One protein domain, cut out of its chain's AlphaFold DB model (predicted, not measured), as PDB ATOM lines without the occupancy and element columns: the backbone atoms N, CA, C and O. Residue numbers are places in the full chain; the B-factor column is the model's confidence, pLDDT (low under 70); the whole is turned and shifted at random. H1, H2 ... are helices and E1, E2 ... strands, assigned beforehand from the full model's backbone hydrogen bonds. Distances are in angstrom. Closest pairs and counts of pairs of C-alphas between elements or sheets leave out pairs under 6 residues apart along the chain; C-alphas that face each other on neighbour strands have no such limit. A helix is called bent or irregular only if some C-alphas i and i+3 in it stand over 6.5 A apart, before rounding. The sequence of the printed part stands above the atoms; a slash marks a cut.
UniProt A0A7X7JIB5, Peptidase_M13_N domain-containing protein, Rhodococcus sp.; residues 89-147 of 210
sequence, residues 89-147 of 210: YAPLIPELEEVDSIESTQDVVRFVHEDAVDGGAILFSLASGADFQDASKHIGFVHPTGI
ATOM      1  N   TYR A  89     -34.762  19.963  35.036       95.81
ATOM      2  CA  TYR A  89     -35.354  21.306  34.993       95.81
ATOM      3  C   TYR A  89     -34.368  22.410  34.581       95.81
ATOM      4  O   TYR A  89     -34.736  23.582  34.601       95.81
ATOM      5  N   ALA A  90     -33.129  22.072  34.202       96.31
ATOM      6  CA  ALA A  90     -32.125  23.068  33.826       96.31
ATOM      7  C   ALA A  90     -32.591  24.051  32.730       96.31
ATOM      8  O   ALA A  90     -32.272  25.234  32.853       96.31
ATOM      9  N   PRO A  91     -33.376  23.630  31.711       95.62
ATOM     10  CA  PRO A  91     -33.909  24.555  30.712       95.62
ATOM     11  C   PRO A  91     -34.861  25.627  31.255       95.62
ATOM     12  O   PRO A  91     -35.079  26.589  30.543       95.62
ATOM     13  N   LEU A  92     -35.418  25.463  32.464       94.25
ATOM     14  CA  LEU A  92     -36.342  26.421  33.093       94.25
ATOM     15  C   LEU A  92     -35.638  27.439  34.003       94.25
ATOM     16  O   LEU A  92     -36.283  28.335  34.541       94.25
ATOM     17  N   ILE A  93     -34.340  27.262  34.274       93.94
ATOM     18  CA  ILE A  93     -33.607  28.114  35.221       93.94
ATOM     19  C   ILE A  93     -33.640  29.595  34.811       93.94
ATOM     20  O   ILE A  93     -33.925  30.405  35.689       93.94
ATOM     21  N   PRO A  94     -33.395  29.979  33.541       93.69
ATOM     22  CA  PRO A  94     -33.415  31.390  33.149       93.69
ATOM     23  C   PRO A  94     -34.755  32.076  33.438       93.69
ATOM     24  O   PRO A  94     -34.778  33.185  33.964       93.69
ATOM     25  N   GLU A  95     -35.867  31.401  33.152       90.19
ATOM     26  CA  GLU A  95     -37.215  31.915  33.383       90.19
ATOM     27  C   GLU A  95     -37.532  32.007  34.883       90.19
ATOM     28  O   GLU A  95     -38.172  32.956  35.334       90.19
ATOM     29  N   LEU A  96     -37.062  31.044  35.685       91.31
ATOM     30  CA  LEU A  96     -37.204  31.091  37.143       91.31
ATOM     31  C   LEU A  96     -36.380  32.235  37.757       91.31
ATOM     32  O   LEU A  96     -36.888  32.958  38.611       91.31
ATOM     33  N   GLU A  97     -35.146  32.442  37.292       91.25
ATOM     34  CA  GLU A  97     -34.288  33.553  37.725       91.25
ATOM     35  C   GLU A  97     -34.879  34.918  37.345       91.25
ATOM     36  O   GLU A  97     -34.779  35.878  38.114       91.25
ATOM     37  N   GLU A  98     -35.529  35.017  36.183       90.50
ATOM     38  CA  GLU A  98     -36.250  36.219  35.775       90.50
ATOM     39  C   GLU A  98     -37.395  36.539  36.745       90.50
ATOM     40  O   GLU A  98     -37.502  37.675  37.215       90.50
ATOM     41  N   VAL A  99     -38.202  35.537  37.111       90.38
ATOM     42  CA  VAL A  99     -39.292  35.691  38.088       90.38
ATOM     43  C   VAL A  99     -38.758  36.076  39.470       90.38
ATOM     44  O   VAL A  99     -39.317  36.972  40.109       90.38
ATOM     45  N   ASP A 100     -37.659  35.467  39.918       90.38
ATOM     46  CA  ASP A 100     -37.024  35.774  41.205       90.38
ATOM     47  C   ASP A 100     -36.457  37.206  41.265       90.38
ATOM     48  O   ASP A 100     -36.301  37.770  42.349       90.38
ATOM     49  N   SER A 101     -36.186  37.826  40.112       92.62
ATOM     50  CA  SER A 101     -35.700  39.210  40.022       92.62
ATOM     51  C   SER A 101     -36.796  40.281  40.169       92.62
ATOM     52  O   SER A 101     -36.502  41.480  40.189       92.62
ATOM     53  N   ILE A 102     -38.068  39.879  40.262       93.69
ATOM     54  CA  ILE A 102     -39.208  40.796  40.364       93.69
ATOM     55  C   ILE A 102     -39.321  41.334  41.798       93.69
ATOM     56  O   ILE A 102     -39.911  40.711  42.678       93.69
ATOM     57  N   GLU A 103     -38.826  42.552  42.027       93.88
ATOM     58  CA  GLU A 103     -38.834  43.193  43.354       93.88
ATOM     59  C   GLU A 103     -39.829  44.359  43.471       93.88
ATOM     60  O   GLU A 103     -40.062  44.897  44.559       93.88
ATOM     61  N   SER A 104     -40.443  44.780  42.360       93.31
ATOM     62  CA  SER A 104     -41.347  45.929  42.339       93.31
ATOM     63  C   SER A 104     -42.550  45.744  41.419       93.31
ATOM     64  O   SER A 104     -42.560  44.951  40.481       93.31
ATOM     65  N   THR A 105     -43.584  46.560  41.632       93.75
ATOM     66  CA  THR A 105     -44.742  46.619  40.726       93.75
ATOM     67  C   THR A 105     -44.341  46.988  39.296       93.75
ATOM     68  O   THR A 105     -44.988  46.544  38.353       93.75
ATOM     69  N   GLN A 106     -43.286  47.788  39.114       96.31
ATOM     70  CA  GLN A 106     -42.796  48.125  37.780       96.31
ATOM     71  C   GLN A 106     -42.152  46.914  37.096       96.31
ATOM     72  O   GLN A 106     -42.330  46.746  35.891       96.31
ATOM     73  N   ASP A 107     -41.471  46.055  37.856       94.38
ATOM     74  CA  ASP A 107     -40.914  44.803  37.339       94.38
ATOM     75  C   ASP A 107     -42.027  43.826  36.957       94.38
ATOM     76  O   ASP A 107     -41.971  43.252  35.877       94.38
ATOM     77  N   VAL A 108     -43.108  43.741  37.746       91.94
ATOM     78  CA  VAL A 108     -44.304  42.958  37.375       91.94
ATOM     79  C   VAL A 108     -44.896  43.436  36.046       91.94
ATOM     80  O   VAL A 108     -45.252  42.621  35.200       91.94
ATOM     81  N   VAL A 109     -45.022  44.752  35.840       92.62
ATOM     82  CA  VAL A 109     -45.553  45.305  34.580       92.62
ATOM     83  C   VAL A 109     -44.636  44.979  33.401       92.62
ATOM     84  O   VAL A 109     -45.139  44.656  32.327       92.62
ATOM     85  N   ARG A 110     -43.313  45.055  33.598       94.00
ATOM     86  CA  ARG A 110     -42.325  44.692  32.575       94.00
ATOM     87  C   ARG A 110     -42.428  43.208  32.220       94.00
ATOM     88  O   ARG A 110     -42.640  42.906  31.053       94.00
ATOM     89  N   PHE A 111     -42.421  42.337  33.223       92.12
ATOM     90  CA  PHE A 111     -42.544  40.892  33.054       92.12
ATOM     91  C   PHE A 111     -43.824  40.502  32.302       92.12
ATOM     92  O   PHE A 111     -43.782  39.764  31.330       92.12
ATOM     93  N   VAL A 112     -44.981  41.060  32.683       90.62
ATOM     94  CA  VAL A 112     -46.257  40.786  31.991       90.62
ATOM     95  C   VAL A 112     -46.245  41.280  30.540       90.62
ATOM     96  O   VAL A 112     -46.890  40.685  29.680       90.62
ATOM     97  N   HIS A 113     -45.560  42.389  30.258       91.00
ATOM     98  CA  HIS A 113     -45.414  42.878  28.891       91.00
ATOM     99  C   HIS A 113     -44.520  41.952  28.058       91.00
ATOM    100  O   HIS A 113     -44.875  41.652  26.922       91.00
ATOM    101  N   GLU A 114     -43.384  41.519  28.603       91.69
ATOM    102  CA  GLU A 114     -42.452  40.597  27.944       91.69
ATOM    103  C   GLU A 114     -43.119  39.234  27.688       91.69
ATOM    104  O   GLU A 114     -43.174  38.814  26.534       91.69
ATOM    105  N   ASP A 115     -43.801  38.659  28.690       90.44
ATOM    106  CA  ASP A 115     -44.655  37.465  28.547       90.44
ATOM    107  C   ASP A 115     -45.639  37.616  27.375       90.44
ATOM    108  O   ASP A 115     -45.714  36.758  26.500       90.44
ATOM    109  N   ALA A 116     -46.354  38.743  27.291       88.94
ATOM    110  CA  ALA A 116     -47.318  38.978  26.216       88.94
ATOM    111  C   ALA A 116     -46.674  39.135  24.823       88.94
ATOM    112  O   ALA A 116     -47.297  38.767  23.824       88.94
ATOM    113  N   VAL A 117     -45.458  39.688  24.731       89.50
ATOM    114  CA  VAL A 117     -44.706  39.805  23.464       89.50
ATOM    115  C   VAL A 117     -44.283  38.427  22.956       89.50
ATOM    116  O   VAL A 117     -44.365  38.182  21.750       89.50
ATOM    117  N   ASP A 118     -43.941  37.519  23.866       89.31
ATOM    118  CA  ASP A 118     -43.545  36.143  23.553       89.31
ATOM    119  C   ASP A 118     -44.746  35.187  23.392       89.31
ATOM    120  O   ASP A 118     -44.588  33.982  23.193       89.31
ATOM    121  N   GLY A 119     -45.973  35.726  23.395       87.94
ATOM    122  CA  GLY A 119     -47.212  34.972  23.180       87.94
ATOM    123  C   GLY A 119     -47.798  34.338  24.443       87.94
ATOM    124  O   GLY A 119     -48.778  33.593  24.360       87.94
ATOM    125  N   GLY A 120     -47.225  34.648  25.601       89.62
ATOM    126  CA  GLY A 120     -47.757  34.340  26.915       89.62
ATOM    127  C   GLY A 120     -49.043  35.105  27.241       89.62
ATOM    128  O   GLY A 120     -49.506  35.994  26.519       89.62
ATOM    129  N   ALA A 121     -49.688  34.680  28.323       89.62
ATOM    130  CA  ALA A 121     -50.978  35.210  28.752       89.62
ATOM    131  C   ALA A 121     -51.181  35.020  30.259       89.62
ATOM    132  O   ALA A 121     -52.224  34.519  30.693       89.62
ATOM    133  N   ILE A 122     -50.191  35.382  31.079       85.19
ATOM    134  CA  ILE A 122     -50.215  35.086  32.521       85.19
ATOM    135  C   ILE A 122     -51.333  35.822  33.292       85.19
ATOM    136  O   ILE A 122     -51.829  35.314  34.305       85.19
ATOM    137  N   LEU A 123     -51.765  36.998  32.811       83.81
ATOM    138  CA  LEU A 123     -52.863  37.794  33.398       83.81
ATOM    139  C   LEU A 123     -54.072  37.964  32.473       83.81
ATOM    140  O   LEU A 123     -55.220  37.904  32.923       83.81
ATOM    141  N   PHE A 124     -53.819  38.227  31.197       86.38
ATOM    142  CA  PHE A 124     -54.842  38.348  30.173       86.38
ATOM    143  C   PHE A 124     -54.283  37.871  28.840       86.38
ATOM    144  O   PHE A 124     -53.090  38.007  28.584       86.38
ATOM    145  N   SER A 125     -55.151  37.350  27.980       89.50
ATOM    146  CA  SER A 125     -54.814  37.100  26.585       89.50
ATOM    147  C   SER A 125     -55.336  38.226  25.703       89.50
ATOM    148  O   SER A 125     -56.403  38.807  25.946       89.50
ATOM    149  N   LEU A 126     -54.559  38.536  24.670       88.12
ATOM    150  CA  LEU A 126     -54.930  39.475  23.623       88.12
ATOM    151  C   LEU A 126     -55.375  38.686  22.397       88.12
ATOM    152  O   LEU A 126     -54.680  37.791  21.926       88.12
ATOM    153  N   ALA A 127     -56.542  39.029  21.871       89.88
ATOM    154  CA  ALA A 127     -57.051  38.476  20.625       89.88
ATOM    155  C   ALA A 127     -57.509  39.604  19.706       89.88
ATOM    156  O   ALA A 127     -57.663  40.753  20.120       89.88
ATOM    157  N   SER A 128     -57.739  39.288  18.438       93.75
ATOM    158  CA  SER A 128     -58.316  40.239  17.497       93.75
ATOM    159  C   SER A 128     -59.392  39.562  16.663       93.75
ATOM    160  O   SER A 128     -59.284  38.382  16.330       93.75
ATOM    161  N   GLY A 129     -60.457  40.293  16.362       95.69
ATOM    162  CA  GLY A 129     -61.605  39.744  15.654       95.69
ATOM    163  C   GLY A 129     -62.602  40.816  15.242       95.69
ATOM    164  O   GLY A 129     -62.419  42.002  15.520       95.69
ATOM    165  N   ALA A 130     -63.676  40.378  14.592       97.06
ATOM    166  CA  ALA A 130     -64.755  41.259  14.171       97.06
ATOM    167  C   ALA A 130     -65.474  41.890  15.377       97.06
ATOM    168  O   ALA A 130     -65.754  41.205  16.365       97.06
ATOM    169  N   ASP A 131     -65.815  43.177  15.287       97.06
ATOM    170  CA  ASP A 131     -66.636  43.850  16.298       97.06
ATOM    171  C   ASP A 131     -68.043  43.222  16.339       97.06
ATOM    172  O   ASP A 131     -68.707  43.064  15.311       97.06
ATOM    173  N   PHE A 132     -68.524  42.881  17.540       95.31
ATOM    174  CA  PHE A 132     -69.842  42.272  17.741       95.31
ATOM    175  C   PHE A 132     -71.017  43.153  17.287       95.31
ATOM    176  O   PHE A 132     -72.107  42.636  17.049       95.31
ATOM    177  N   GLN A 133     -70.828  44.471  17.194       96.81
ATOM    178  CA  GLN A 133     -71.837  45.432  16.740       96.81
ATOM    179  C   GLN A 133     -71.653  45.842  15.275       96.81
ATOM    180  O   GLN A 133     -72.590  46.367  14.674       96.81
ATOM    181  N   ASP A 134     -70.473  45.609  14.698       96.81
ATOM    182  CA  ASP A 134     -70.133  46.006  13.333       96.81
ATOM    183  C   ASP A 134     -69.074  45.070  12.737       96.81
ATOM    184  O   ASP A 134     -67.873  45.326  12.805       96.81
ATOM    185  N   ALA A 135     -69.524  43.999  12.082       95.88
ATOM    186  CA  ALA A 135     -68.633  42.986  11.518       95.88
ATOM    187  C   ALA A 135     -67.714  43.498  10.387       95.88
ATOM    188  O   ALA A 135     -66.853  42.753   9.924       95.88
ATOM    189  N   SER A 136     -67.879  44.747   9.927       96.88
ATOM    190  CA  SER A 136     -66.940  45.385   8.995       96.88
ATOM    191  C   SER A 136     -65.683  45.936   9.682       96.88
ATOM    192  O   SER A 136     -64.720  46.292   9.001       96.88
ATOM    193  N   LYS A 137     -65.674  45.996  11.022       97.31
ATOM    194  CA  LYS A 137     -64.553  46.464  11.843       97.31
ATOM    195  C   LYS A 137     -63.829  45.307  12.508       97.31
ATOM    196  O   LYS A 137     -64.447  44.335  12.934       97.31
ATOM    197  N   HIS A 138     -62.520  45.480  12.668       96.81
ATOM    198  CA  HIS A 138     -61.654  44.588  13.430       96.81
ATOM    199  C   HIS A 138     -61.188  45.306  14.692       96.81
ATOM    200  O   HIS A 138     -60.688  46.429  14.607       96.81
ATOM    201  N   ILE A 139     -61.371  44.682  15.849       96.94
ATOM    202  CA  ILE A 139     -61.012  45.252  17.149       96.94
ATOM    203  C   ILE A 139     -60.127  44.285  17.933       96.94
ATOM    204  O   ILE A 139     -60.080  43.085  17.655       96.94
ATOM    205  N   GLY A 140     -59.416  44.828  18.920       95.12
ATOM    206  CA  GLY A 140     -58.726  44.034  19.927       95.12
ATOM    207  C   GLY A 140     -59.692  43.564  21.013       95.12
ATOM    208  O   GLY A 140     -60.579  44.307  21.437       95.12
ATOM    209  N   PHE A 141     -59.484  42.344  21.487       92.62
ATOM    210  CA  PHE A 141     -60.151  41.763  22.640       92.62
ATOM    211  C   PHE A 141     -59.126  41.481  23.730       92.62
ATOM    212  O   PHE A 141     -58.026  41.008  23.451       92.62
ATOM    213  N   VAL A 142     -59.520  41.751  24.971       90.88
ATOM    214  CA  VAL A 142     -58.760  41.382  26.165       90.88
ATOM    215  C   VAL A 142     -59.606  40.385  26.939       90.88
ATOM    216  O   VAL A 142     -60.742  40.695  27.310       90.88
ATOM    217  N   HIS A 143     -59.066  39.195  27.173       87.38
ATOM    218  CA  HIS A 143     -59.733  38.157  27.950       87.38
ATOM    219  C   HIS A 143     -58.965  37.910  29.247       87.38
ATOM    220  O   HIS A 143     -57.749  37.736  29.192       87.38
ATOM    221  N   PRO A 144     -59.635  37.878  30.413       84.81
ATOM    222  CA  PRO A 144     -58.970  37.502  31.650       84.81
ATOM    223  C   PRO A 144     -58.535  36.036  31.577       84.81
ATOM    224  O   PRO A 144     -59.298  35.171  31.141       84.81
ATOM    225  N   THR A 145     -57.320  35.769  32.035       84.75
ATOM    226  CA  THR A 145     -56.749  34.426  32.173       84.75
ATOM    227  C   THR A 145     -56.282  34.243  33.623       84.75
ATOM    228  O   THR A 145     -56.796  34.889  34.540       84.75
ATOM    229  N   GLY A 146     -55.333  33.338  33.867       77.06
ATOM    230  CA  GLY A 146     -54.630  33.290  35.146       77.06
ATOM    231  C   GLY A 146     -55.364  32.551  36.265       77.06
ATOM    232  O   GLY A 146     -55.049  32.784  37.430       77.06
ATOM    233  N   ILE A 147     -56.309  31.664  35.926       85.19
ATOM    234  CA  ILE A 147     -56.788  30.605  36.826       85.19
ATOM    235  C   ILE A 147     -56.417  29.238  36.249       85.19
ATOM    236  O   ILE A 147     -56.545  29.024  35.048       85.19
TER     237      ILE A 147
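What this domain is: This is residues 89 to 147 of the 210 residues of the protein "Peptidase_M13_N domain-containing protein" of Rhodococcus sp. (UniProt A0A7X7JIB5). A long, bent two-stranded hairpin, E1 and E2, reaches out from a V of two helices, H2 near its base and H1 beyond; residues 89 to 97 stick out. The 59 printed residues hold H1, H2, E1, E2 in that order, an antiparallel sheet and a mixed class. The whole is only just loose, close to extended, with radius of gyration of the C-alphas 15.6 A, spanning 47 by 26 by 20 A.

Where its parts are: E1, residues 124 to 131, is 19.0 A long, and E2, residues 134 to 144, 23.1 A, ending at C-alpha 144 (-58.970, 37.502, 31.650). H2, residues 105 to 117, is 18.6 A long. H1, residues 90 to 100, is 15.5 A long, begins at C-alpha 90 (-32.125, 23.068, 33.826) and is irregular: C-alphas 91 and 94 are 7.3 A apart.

How they stand to each other: The hairpin E1 and E2 is antiparallel at 166 degrees, with N 127 and O 141 within hydrogen-bond range at 2.9 A. E1 bends by 61 degrees at residue 128, E2 by 106 degrees at 137. The closest C-alphas of H2 and E1, Ala 116 and Ser 125, are 7.7 A apart. H1 and H2 are close but not clearly touching, closest at the C-alphas of Val 99 and Phe 111, 7.9 A, at a steep tilt of 40 degrees, opposite ways. H1 is apart from both strands. Every O i to N i+4 pair is within hydrogen-bond range in H2, 5 of 7 in H1.

The domain as a whole: The C-alphas farthest apart, Ala 90 and Asp 134, are 48.9 A apart. The printed part has no cut, no link is long, and no printed residue is under 70 in pLDDT.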